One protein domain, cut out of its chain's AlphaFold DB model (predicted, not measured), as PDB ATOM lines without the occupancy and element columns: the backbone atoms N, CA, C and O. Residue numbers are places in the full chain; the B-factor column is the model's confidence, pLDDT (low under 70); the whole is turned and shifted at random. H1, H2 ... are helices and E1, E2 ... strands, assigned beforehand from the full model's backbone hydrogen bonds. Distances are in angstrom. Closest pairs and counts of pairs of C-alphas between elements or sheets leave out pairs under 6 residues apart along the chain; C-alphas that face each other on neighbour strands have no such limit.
ATOM      1  N   LEU A  54     -21.693 -24.038 -38.733       67.31
ATOM      2  CA  LEU A  54     -20.804 -24.268 -39.889       67.31
ATOM      3  C   LEU A  54     -20.893 -25.670 -40.502       67.31
ATOM      4  O   LEU A  54     -20.498 -25.839 -41.650       67.31
ATOM      5  N   TYR A  55     -21.397 -26.661 -39.761       66.06
ATOM      6  CA  TYR A  55     -21.460 -28.061 -40.199       66.06
ATOM      7  C   TYR A  55     -22.888 -28.595 -40.364       66.06
ATOM      8  O   TYR A  55     -23.076 -29.806 -40.362       66.06
ATOM      9  N   ASP A  56     -23.904 -27.737 -40.505       68.38
ATOM     10  CA  ASP A  56     -25.248 -28.204 -40.859       68.38
ATOM     11  C   ASP A  56     -25.248 -28.729 -42.311       68.38
ATOM     12  O   ASP A  56     -25.174 -27.919 -43.246       68.38
ATOM     13  N   PRO A  57     -25.325 -30.060 -42.537       65.81
ATOM     14  CA  PRO A  57     -25.170 -30.651 -43.864       65.81
ATOM     15  C   PRO A  57     -26.300 -30.260 -44.823       65.81
ATOM     16  O   PRO A  57     -26.154 -30.425 -46.031       65.81
ATOM     17  N   LYS A  58     -27.423 -29.740 -44.307       68.00
ATOM     18  CA  LYS A  58     -28.567 -29.324 -45.128       68.00
ATOM     19  C   LYS A  58     -28.465 -27.874 -45.599       68.00
ATOM     20  O   LYS A  58     -29.060 -27.537 -46.619       68.00
ATOM     21  N   LYS A  59     -27.727 -27.023 -44.878       68.62
ATOM     22  CA  LYS A  59     -27.744 -25.563 -45.082       68.62
ATOM     23  C   LYS A  59     -26.417 -24.972 -45.531       68.62
ATOM     24  O   LYS A  59     -26.413 -24.031 -46.312       68.62
ATOM     25  N   THR A  60     -25.293 -25.513 -45.077       65.06
ATOM     26  CA  THR A  60     -23.990 -24.816 -45.128       65.06
ATOM     27  C   THR A  60     -23.349 -24.690 -46.509       65.06
ATOM     28  O   THR A  60     -22.414 -23.909 -46.669       65.06
ATOM     29  N   LEU A  61     -23.855 -25.402 -47.521       71.00
ATOM     30  CA  LEU A  61     -23.368 -25.284 -48.900       71.00
ATOM     31  C   LEU A  61     -23.987 -24.103 -49.663       71.00
ATOM     32  O   LEU A  61     -23.361 -23.580 -50.582       71.00
ATOM     33  N   GLU A  62     -25.200 -23.680 -49.299       76.12
ATOM     34  CA  GLU A  62     -25.960 -22.667 -50.051       76.12
ATOM     35  C   GLU A  62     -26.432 -21.493 -49.184       76.12
ATOM     36  O   GLU A  62     -26.543 -20.368 -49.672       76.12
ATOM     37  N   CYS A  63     -26.656 -21.726 -47.891       84.12
ATOM     38  CA  CYS A  63     -27.144 -20.731 -46.949       84.12
ATOM     39  C   CYS A  63     -26.021 -20.257 -46.013       84.12
ATOM     40  O   CYS A  63     -25.191 -21.043 -45.552       84.12
ATOM     41  N   ILE A  64     -26.028 -18.969 -45.674       82.88
ATOM     42  CA  ILE A  64     -25.134 -18.352 -44.688       82.88
ATOM     43  C   ILE A  64     -25.967 -17.909 -43.481       82.88
ATOM     44  O   ILE A  64     -27.107 -17.465 -43.627       82.88
ATOM     45  N   TYR A  65     -25.410 -18.050 -42.278       83.19
ATOM     46  CA  TYR A  65     -26.052 -17.610 -41.044       83.19
ATOM     47  C   TYR A  65     -25.651 -16.174 -40.692       83.19
ATOM     48  O   TYR A  65     -24.465 -15.864 -40.566       83.19
ATOM     49  N   TYR A  66     -26.649 -15.316 -40.490       82.75
ATOM     50  CA  TYR A  66     -26.476 -13.936 -40.060       82.75
ATOM     51  C   TYR A  66     -26.826 -13.780 -38.576       82.75
ATOM     52  O   TYR A  66     -27.968 -13.985 -38.161       82.75
ATOM     53  N   ALA A  67     -25.832 -13.406 -37.768       79.50
ATOM     54  CA  ALA A  67     -25.944 -13.419 -36.311       79.50
ATOM     55  C   ALA A  67     -26.817 -12.296 -35.735       79.50
ATOM     56  O   ALA A  67     -27.559 -12.550 -34.792       79.50
ATOM     57  N   SER A  68     -26.759 -11.083 -36.297       79.81
ATOM     58  CA  SER A  68     -27.517  -9.931 -35.774       79.81
ATOM     59  C   SER A  68     -29.029 -10.119 -35.941       79.81
ATOM     60  O   SER A  68     -29.795  -9.810 -35.037       79.81
ATOM     61  N   GLY A  69     -29.454 -10.719 -37.058       78.38
ATOM     62  CA  GLY A  69     -30.862 -11.018 -37.335       78.38
ATOM     63  C   GLY A  69     -31.316 -12.429 -36.944       78.38
ATOM     64  O   GLY A  69     -32.497 -12.725 -37.078       78.38
ATOM     65  N   ASN A  70     -30.411 -13.312 -36.498       83.25
ATOM     66  CA  ASN A  70     -30.671 -14.743 -36.254       83.25
ATOM     67  C   ASN A  70     -31.410 -15.436 -37.423       83.25
ATOM     68  O   ASN A  70     -32.306 -16.257 -37.224       83.25
ATOM     69  N   ILE A  71     -31.024 -15.111 -38.658       85.06
ATOM     70  CA  ILE A  71     -31.634 -15.647 -39.881       85.06
ATOM     71  C   ILE A  71     -30.596 -16.318 -40.767       85.06
ATOM     72  O   ILE A  71     -29.411 -15.986 -40.750       85.06
ATOM     73  N   TRP A  72     -31.064 -17.269 -41.564       86.25
ATOM     74  CA  TRP A  72     -30.303 -17.843 -42.662       86.25
ATOM     75  C   TRP A  72     -30.747 -17.217 -43.977       86.25
ATOM     76  O   TRP A  72     -31.946 -17.022 -44.207       86.25
ATOM     77  N   TYR A  73     -29.785 -16.942 -44.845       86.38
ATOM     78  CA  TYR A  73     -30.017 -16.347 -46.154       86.38
ATOM     79  C   TYR A  73     -29.236 -17.090 -47.233       86.38
ATOM     80  O   TYR A  73     -28.215 -17.715 -46.947       86.38
ATOM     81  N   ASP A  74     -29.726 -17.042 -48.466       88.25
ATOM     82  CA  ASP A  74     -29.079 -17.660 -49.623       88.25
ATOM     83  C   ASP A  74     -27.911 -16.793 -50.103       88.25
ATOM     84  O   ASP A  74     -28.070 -15.596 -50.371       88.25
ATOM     85  N   ARG A  75     -26.736 -17.415 -50.247       83.44
ATOM     86  CA  ARG A  75     -25.539 -16.757 -50.776       83.44
ATOM     87  C   ARG A  75     -25.767 -16.211 -52.185       83.44
ATOM     88  O   ARG A  75     -25.345 -15.097 -52.471       83.44
ATOM     89  N   LYS A  76     -26.452 -16.956 -53.059       87.12
ATOM     90  CA  LYS A  76     -26.646 -16.539 -54.458       87.12
ATOM     91  C   LYS A  76     -27.478 -15.266 -54.555       87.12
ATOM     92  O   LYS A  76     -27.153 -14.392 -55.351       87.12
ATOM     93  N   CYS A  77     -28.518 -15.157 -53.730       87.69
ATOM     94  CA  CYS A  77     -29.333 -13.948 -53.653       87.69
ATOM     95  C   CYS A  77     -28.512 -12.759 -53.138       87.69
ATOM     96  O   CYS A  77     -28.542 -11.690 -53.742       87.69
ATOM     97  N   TYR A  78     -27.721 -12.967 -52.078       86.31
ATOM     98  CA  TYR A  78     -26.857 -11.929 -51.514       86.31
ATOM     99  C   TYR A  78     -25.861 -11.376 -52.548       86.31
ATOM    100  O   TYR A  78     -25.739 -10.158 -52.696       86.31
ATOM    101  N   ASP A  79     -25.208 -12.264 -53.306       85.44
ATOM    102  CA  ASP A  79     -24.229 -11.888 -54.332       85.44
ATOM    103  C   ASP A  79     -24.891 -11.179 -55.531       85.44
ATOM    104  O   ASP A  79     -24.360 -10.194 -56.042       85.44
ATOM    105  N   GLN A  80     -26.074 -11.629 -55.969       86.56
ATOM    106  CA  GLN A  80     -26.817 -11.000 -57.073       86.56
ATOM    107  C   GLN A  80     -27.329  -9.603 -56.723       86.56
ATOM    108  O   GLN A  80     -27.308  -8.703 -57.561       86.56
ATOM    109  N   GLN A  81     -27.792  -9.418 -55.488       81.69
ATOM    110  CA  GLN A  81     -28.385  -8.164 -55.038       81.69
ATOM    111  C   GLN A  81     -27.334  -7.124 -54.618       81.69
ATOM    112  O   GLN A  81     -27.691  -5.986 -54.320       81.69
ATOM    113  N   SER A  82     -26.042  -7.492 -54.649       78.44
ATOM    114  CA  SER A  82     -24.908  -6.635 -54.275       78.44
ATOM    115  C   SER A  82     -25.085  -5.996 -52.891       78.44
ATOM    116  O   SER A  82     -24.808  -4.811 -52.702       78.44
ATOM    117  N   CYS A  83     -25.575  -6.773 -51.918       79.12
ATOM    118  CA  CYS A  83     -25.705  -6.311 -50.539       79.12
ATOM    119  C   CYS A  83     -24.302  -6.017 -49.976       79.12
ATOM    120  O   CYS A  83     -23.480  -6.922 -49.827       79.12
ATOM    121  N   ASP A  84     -24.013  -4.761 -49.646       77.81
ATOM    122  CA  ASP A  84     -22.723  -4.372 -49.082       77.81
ATOM    123  C   ASP A  84     -22.822  -4.262 -47.561       77.81
ATOM    124  O   ASP A  84     -23.118  -3.204 -47.012       77.81
ATOM    125  N   CYS A  85     -22.620  -5.391 -46.883       80.50
ATOM    126  CA  CYS A  85     -22.627  -5.467 -45.421       80.50
ATOM    127  C   CYS A  85     -21.256  -5.402 -44.766       80.50
ATOM    128  O   CYS A  85     -21.156  -5.517 -43.544       80.50
ATOM    129  N   TYR A  86     -20.209  -5.221 -45.570       78.25
ATOM    130  CA  TYR A  86     -18.830  -5.215 -45.099       78.25
ATOM    131  C   TYR A  86     -18.136  -3.871 -45.320       78.25
ATOM    132  O   TYR A  86     -17.050  -3.670 -44.772       78.25
ATOM    133  N   SER A  87     -18.725  -2.937 -46.077       80.19
ATOM    134  CA  SER A  87     -18.167  -1.594 -46.180       80.19
ATOM    135  C   SER A  87     -18.405  -0.748 -44.937       80.19
ATOM    136  O   SER A  87     -19.347  -0.923 -44.168       80.19
ATOM    137  N   ILE A  88     -17.540   0.250 -44.785       71.12
ATOM    138  CA  ILE A  88     -17.604   1.274 -43.737       71.12
ATOM    139  C   ILE A  88     -18.873   2.145 -43.788       71.12
ATOM    140  O   ILE A  88     -19.151   2.860 -42.831       71.12
ATOM    141  N   LEU A  89     -19.623   2.110 -44.896       71.62
ATOM    142  CA  LEU A  89     -20.876   2.850 -45.085       71.62
ATOM    143  C   LEU A  89     -22.109   1.993 -44.760       71.62
ATOM    144  O   LEU A  89     -23.227   2.511 -44.706       71.62
ATOM    145  N   ALA A  90     -21.921   0.690 -44.543       73.56
ATOM    146  CA  ALA A  90     -22.996  -0.237 -44.247       73.56
ATOM    147  C   ALA A  90     -23.576   0.030 -42.852       73.56
ATOM    148  O   ALA A  90     -22.882  -0.031 -41.837       73.56
ATOM    149  N   THR A  91     -24.880   0.297 -42.794       78.06
ATOM    150  CA  THR A  91     -25.621   0.351 -41.528       78.06
ATOM    151  C   THR A  91     -26.249  -1.017 -41.256       78.06
ATOM    152  O   THR A  91     -26.635  -1.734 -42.182       78.06
ATOM    153  N   THR A  92     -26.408  -1.391 -39.985       76.81
ATOM    154  CA  THR A  92     -27.074  -2.651 -39.593       76.81
ATOM    155  C   THR A  92     -28.468  -2.790 -40.215       76.81
ATOM    156  O   THR A  92     -28.816  -3.854 -40.711       76.81
ATOM    157  N   ILE A  93     -29.211  -1.686 -40.316       81.31
ATOM    158  CA  ILE A  93     -30.567  -1.629 -40.883       81.31
ATOM    159  C   ILE A  93     -30.593  -1.977 -42.379       81.31
ATOM    160  O   ILE A  93     -31.434  -2.755 -42.828       81.31
ATOM    161  N   THR A  94     -29.676  -1.408 -43.170       82.12
ATOM    162  CA  THR A  94     -29.612  -1.666 -44.620       82.12
ATOM    163  C   THR A  94     -29.256  -3.120 -44.904       82.12
ATOM    164  O   THR A  94     -29.788  -3.720 -45.837       82.12
ATOM    165  N   CYS A  95     -28.415  -3.706 -44.054       83.88
ATOM    166  CA  CYS A  95     -28.063  -5.116 -44.119       83.88
ATOM    167  C   CYS A  95     -29.202  -6.037 -43.728       83.88
ATOM    168  O   CYS A  95     -29.492  -6.971 -44.470       83.88
ATOM    169  N   ASP A  96     -29.878  -5.750 -42.618       87.12
ATOM    170  CA  ASP A  96     -31.030  -6.529 -42.174       87.12
ATOM    171  C   ASP A  96     -32.095  -6.601 -43.266       87.12
ATOM    172  O   ASP A  96     -32.577  -7.686 -43.588       87.12
ATOM    173  N   TYR A  97     -32.410  -5.468 -43.897       85.19
ATOM    174  CA  TYR A  97     -33.400  -5.421 -44.969       85.19
ATOM    175  C   TYR A  97     -32.981  -6.253 -46.193       85.19
ATOM    176  O   TYR A  97     -33.777  -7.034 -46.719       85.19
ATOM    177  N   CYS A  98     -31.720  -6.138 -46.623       87.44
ATOM    178  CA  CYS A  98     -31.193  -6.891 -47.767       87.44
ATOM    179  C   CYS A  98     -31.193  -8.406 -47.490       87.44
ATOM    180  O   CYS A  98     -31.684  -9.205 -48.288       87.44
ATOM    181  N   ILE A  99     -30.712  -8.801 -46.310       87.31
ATOM    182  CA  ILE A  99     -30.604 -10.203 -45.892       87.31
ATOM    183  C   ILE A  99     -31.992 -10.830 -45.690       87.31
ATOM    184  O   ILE A  99     -32.196 -11.986 -46.068       87.31
ATOM    185  N   GLN A 100     -32.968 -10.086 -45.157       87.06
ATOM    186  CA  GLN A 100     -34.354 -10.554 -45.040       87.06
ATOM    187  C   GLN A 100     -34.985 -10.851 -46.407       87.06
ATOM    188  O   GLN A 100     -35.672 -11.867 -46.545       87.06
ATOM    189  N   GLY A 101     -34.711 -10.021 -47.420       85.69
ATOM    190  CA  GLY A 101     -35.134 -10.274 -48.802       85.69
ATOM    191  C   GLY A 101     -34.540 -11.563 -49.382       85.69
ATOM    192  O   GLY A 101     -35.211 -12.284 -50.118       85.69
ATOM    193  N   CYS A 102     -33.324 -11.905 -48.961       87.69
ATOM    194  CA  CYS A 102     -32.594 -13.093 -49.391       87.69
ATOM    195  C   CYS A 102     -32.764 -14.318 -48.483       87.69
ATOM    196  O   CYS A 102     -31.949 -15.238 -48.548       87.69
ATOM    197  N   SER A 103     -33.808 -14.373 -47.651       86.88
ATOM    198  CA  SER A 103     -34.119 -15.539 -46.814       86.88
ATOM    199  C   SER A 103     -35.224 -16.410 -47.446       86.88
ATOM    200  O   SER A 103     -36.409 -16.244 -47.123       86.88
ATOM    201  N   PRO A 104     -34.891 -17.348 -48.362       79.12
ATOM    202  CA  PRO A 104     -35.867 -18.262 -48.944       79.12
ATOM    203  C   PRO A 104     -36.289 -19.341 -47.941       79.12
ATOM    204  O   PRO A 104     -35.556 -19.660 -47.004       79.12
ATOM    205  N   GLN A 105     -37.449 -19.974 -48.169       74.88
ATOM    206  CA  GLN A 105     -37.934 -21.075 -47.320       74.88
ATOM    207  C   GLN A 105     -36.906 -22.208 -47.165       74.88
ATOM    208  O   GLN A 105     -36.757 -22.737 -46.070       74.88
ATOM    209  N   LYS A 106     -36.111 -22.488 -48.209       77.06
ATOM    210  CA  LYS A 106     -35.028 -23.488 -48.197       77.06
ATOM    211  C   LYS A 106     -33.992 -23.269 -47.081       77.06
ATOM    212  O   LYS A 106     -33.411 -24.232 -46.598       77.06
ATOM    213  N   CYS A 107     -33.766 -22.022 -46.669       77.62
ATOM    214  CA  CYS A 107     -32.808 -21.690 -45.617       77.62
ATOM    215  C   CYS A 107     -33.465 -21.550 -44.226       77.62
ATOM    216  O   CYS A 107     -32.753 -21.489 -43.225       77.62
ATOM    217  N   LYS A 108     -34.805 -21.513 -44.131       71.81
ATOM    218  CA  LYS A 108     -35.536 -21.207 -42.885       71.81
ATOM    219  C   LYS A 108     -35.714 -22.390 -41.927       71.81
ATOM    220  O   LYS A 108     -35.888 -22.132 -40.740       71.81
TER     221      LYS A 108
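AT A GLANCE: This is residues 54 to 108 of the 109 residues of an uncharacterized protein of hydrothermal vent metagenome (UniProt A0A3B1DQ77). A small two-stranded hairpin, E1 and E2, sits in the middle of an elongated domain, with H1 following directly at the end of E2, H2 next to the hairpin with its residues 95 to 101, and the short H3 packed beside E2. The length is made by loops at both ends: residues 54 to 62 before E1, and the long link between H1 and H2, which reaches out around Leu 89. The printed part has 55 residues, with two named strands and three named helices in the order E1, E2, H1, H2, H3; the sheet E1 - E2 is antiparallel and the class is mixed, helices and strands. The whole is compact, with a radius of gyration of the C-alphas of 11.0 A, and spans 34 by 21 by 16 A.

IN THESE COORDINATES: Start at Leu 54 and pass the nine residues before E1 to find C-alpha 63 at (-27.144, -20.731, -46.949), where E1 begins; it holds residues 63 to 66 and is 9.7 A long. After residues 67 to 70, look for E2, residues 71 to 74, 10.3 A long. H1 follows at once as residues 75 to 80, 8.6 A long. Beyond residues 81 to 91, find C-alpha 92 at (-27.074, -2.651, -39.593); from there H2, residues 92 to 101, runs 14.4 A. H3, residues 105 to 108, is 5.0 A long and ends at C-alpha 108, at (-35.536, -21.207, -42.885).

HOW THE PARTS SIT: Begin with E1 and E2, a hairpin of antiparallel neighbours whose directions differ by 144 degrees. Look at N 64 and O 73, 2.8 A apart, and N 66 and O 71, 2.9 A apart, both within hydrogen-bond range. The closest C-alphas of E1 and H1 are those of Cys 63 and Arg 75, 5.7 A apart. Between E2 and H2 the closest are those of Tyr 73 and Ile 99, at 6.2 A; E1 and H2 are near each other, with 6 pairs of C-alphas within 10 A. For E2 and H3 look at the C-alphas of Trp 72 and Cys 107, the closest at 5.5 A. H1 and H2 are close but not clearly touching, their closest C-alphas being those of Tyr 78 and Ile 99 at 7.0 A, and their lines are about perpendicular at 79 degrees. H3 is apart from both H1 and H2. In H1 and H2 every O i to N i+4 pair is within hydrogen-bond range; H3 is too short for such a pair.

THE WHOLE: The two C-alphas farthest apart, those of Pro 57 and Leu 89, are 33.8 A from each other. The printed part has no cut. The link from H1 to H2, 11 residues, is long, and the other links are tight. The mean pLDDT of the printed part is 79.7, and residues 54 to 60 are under 70.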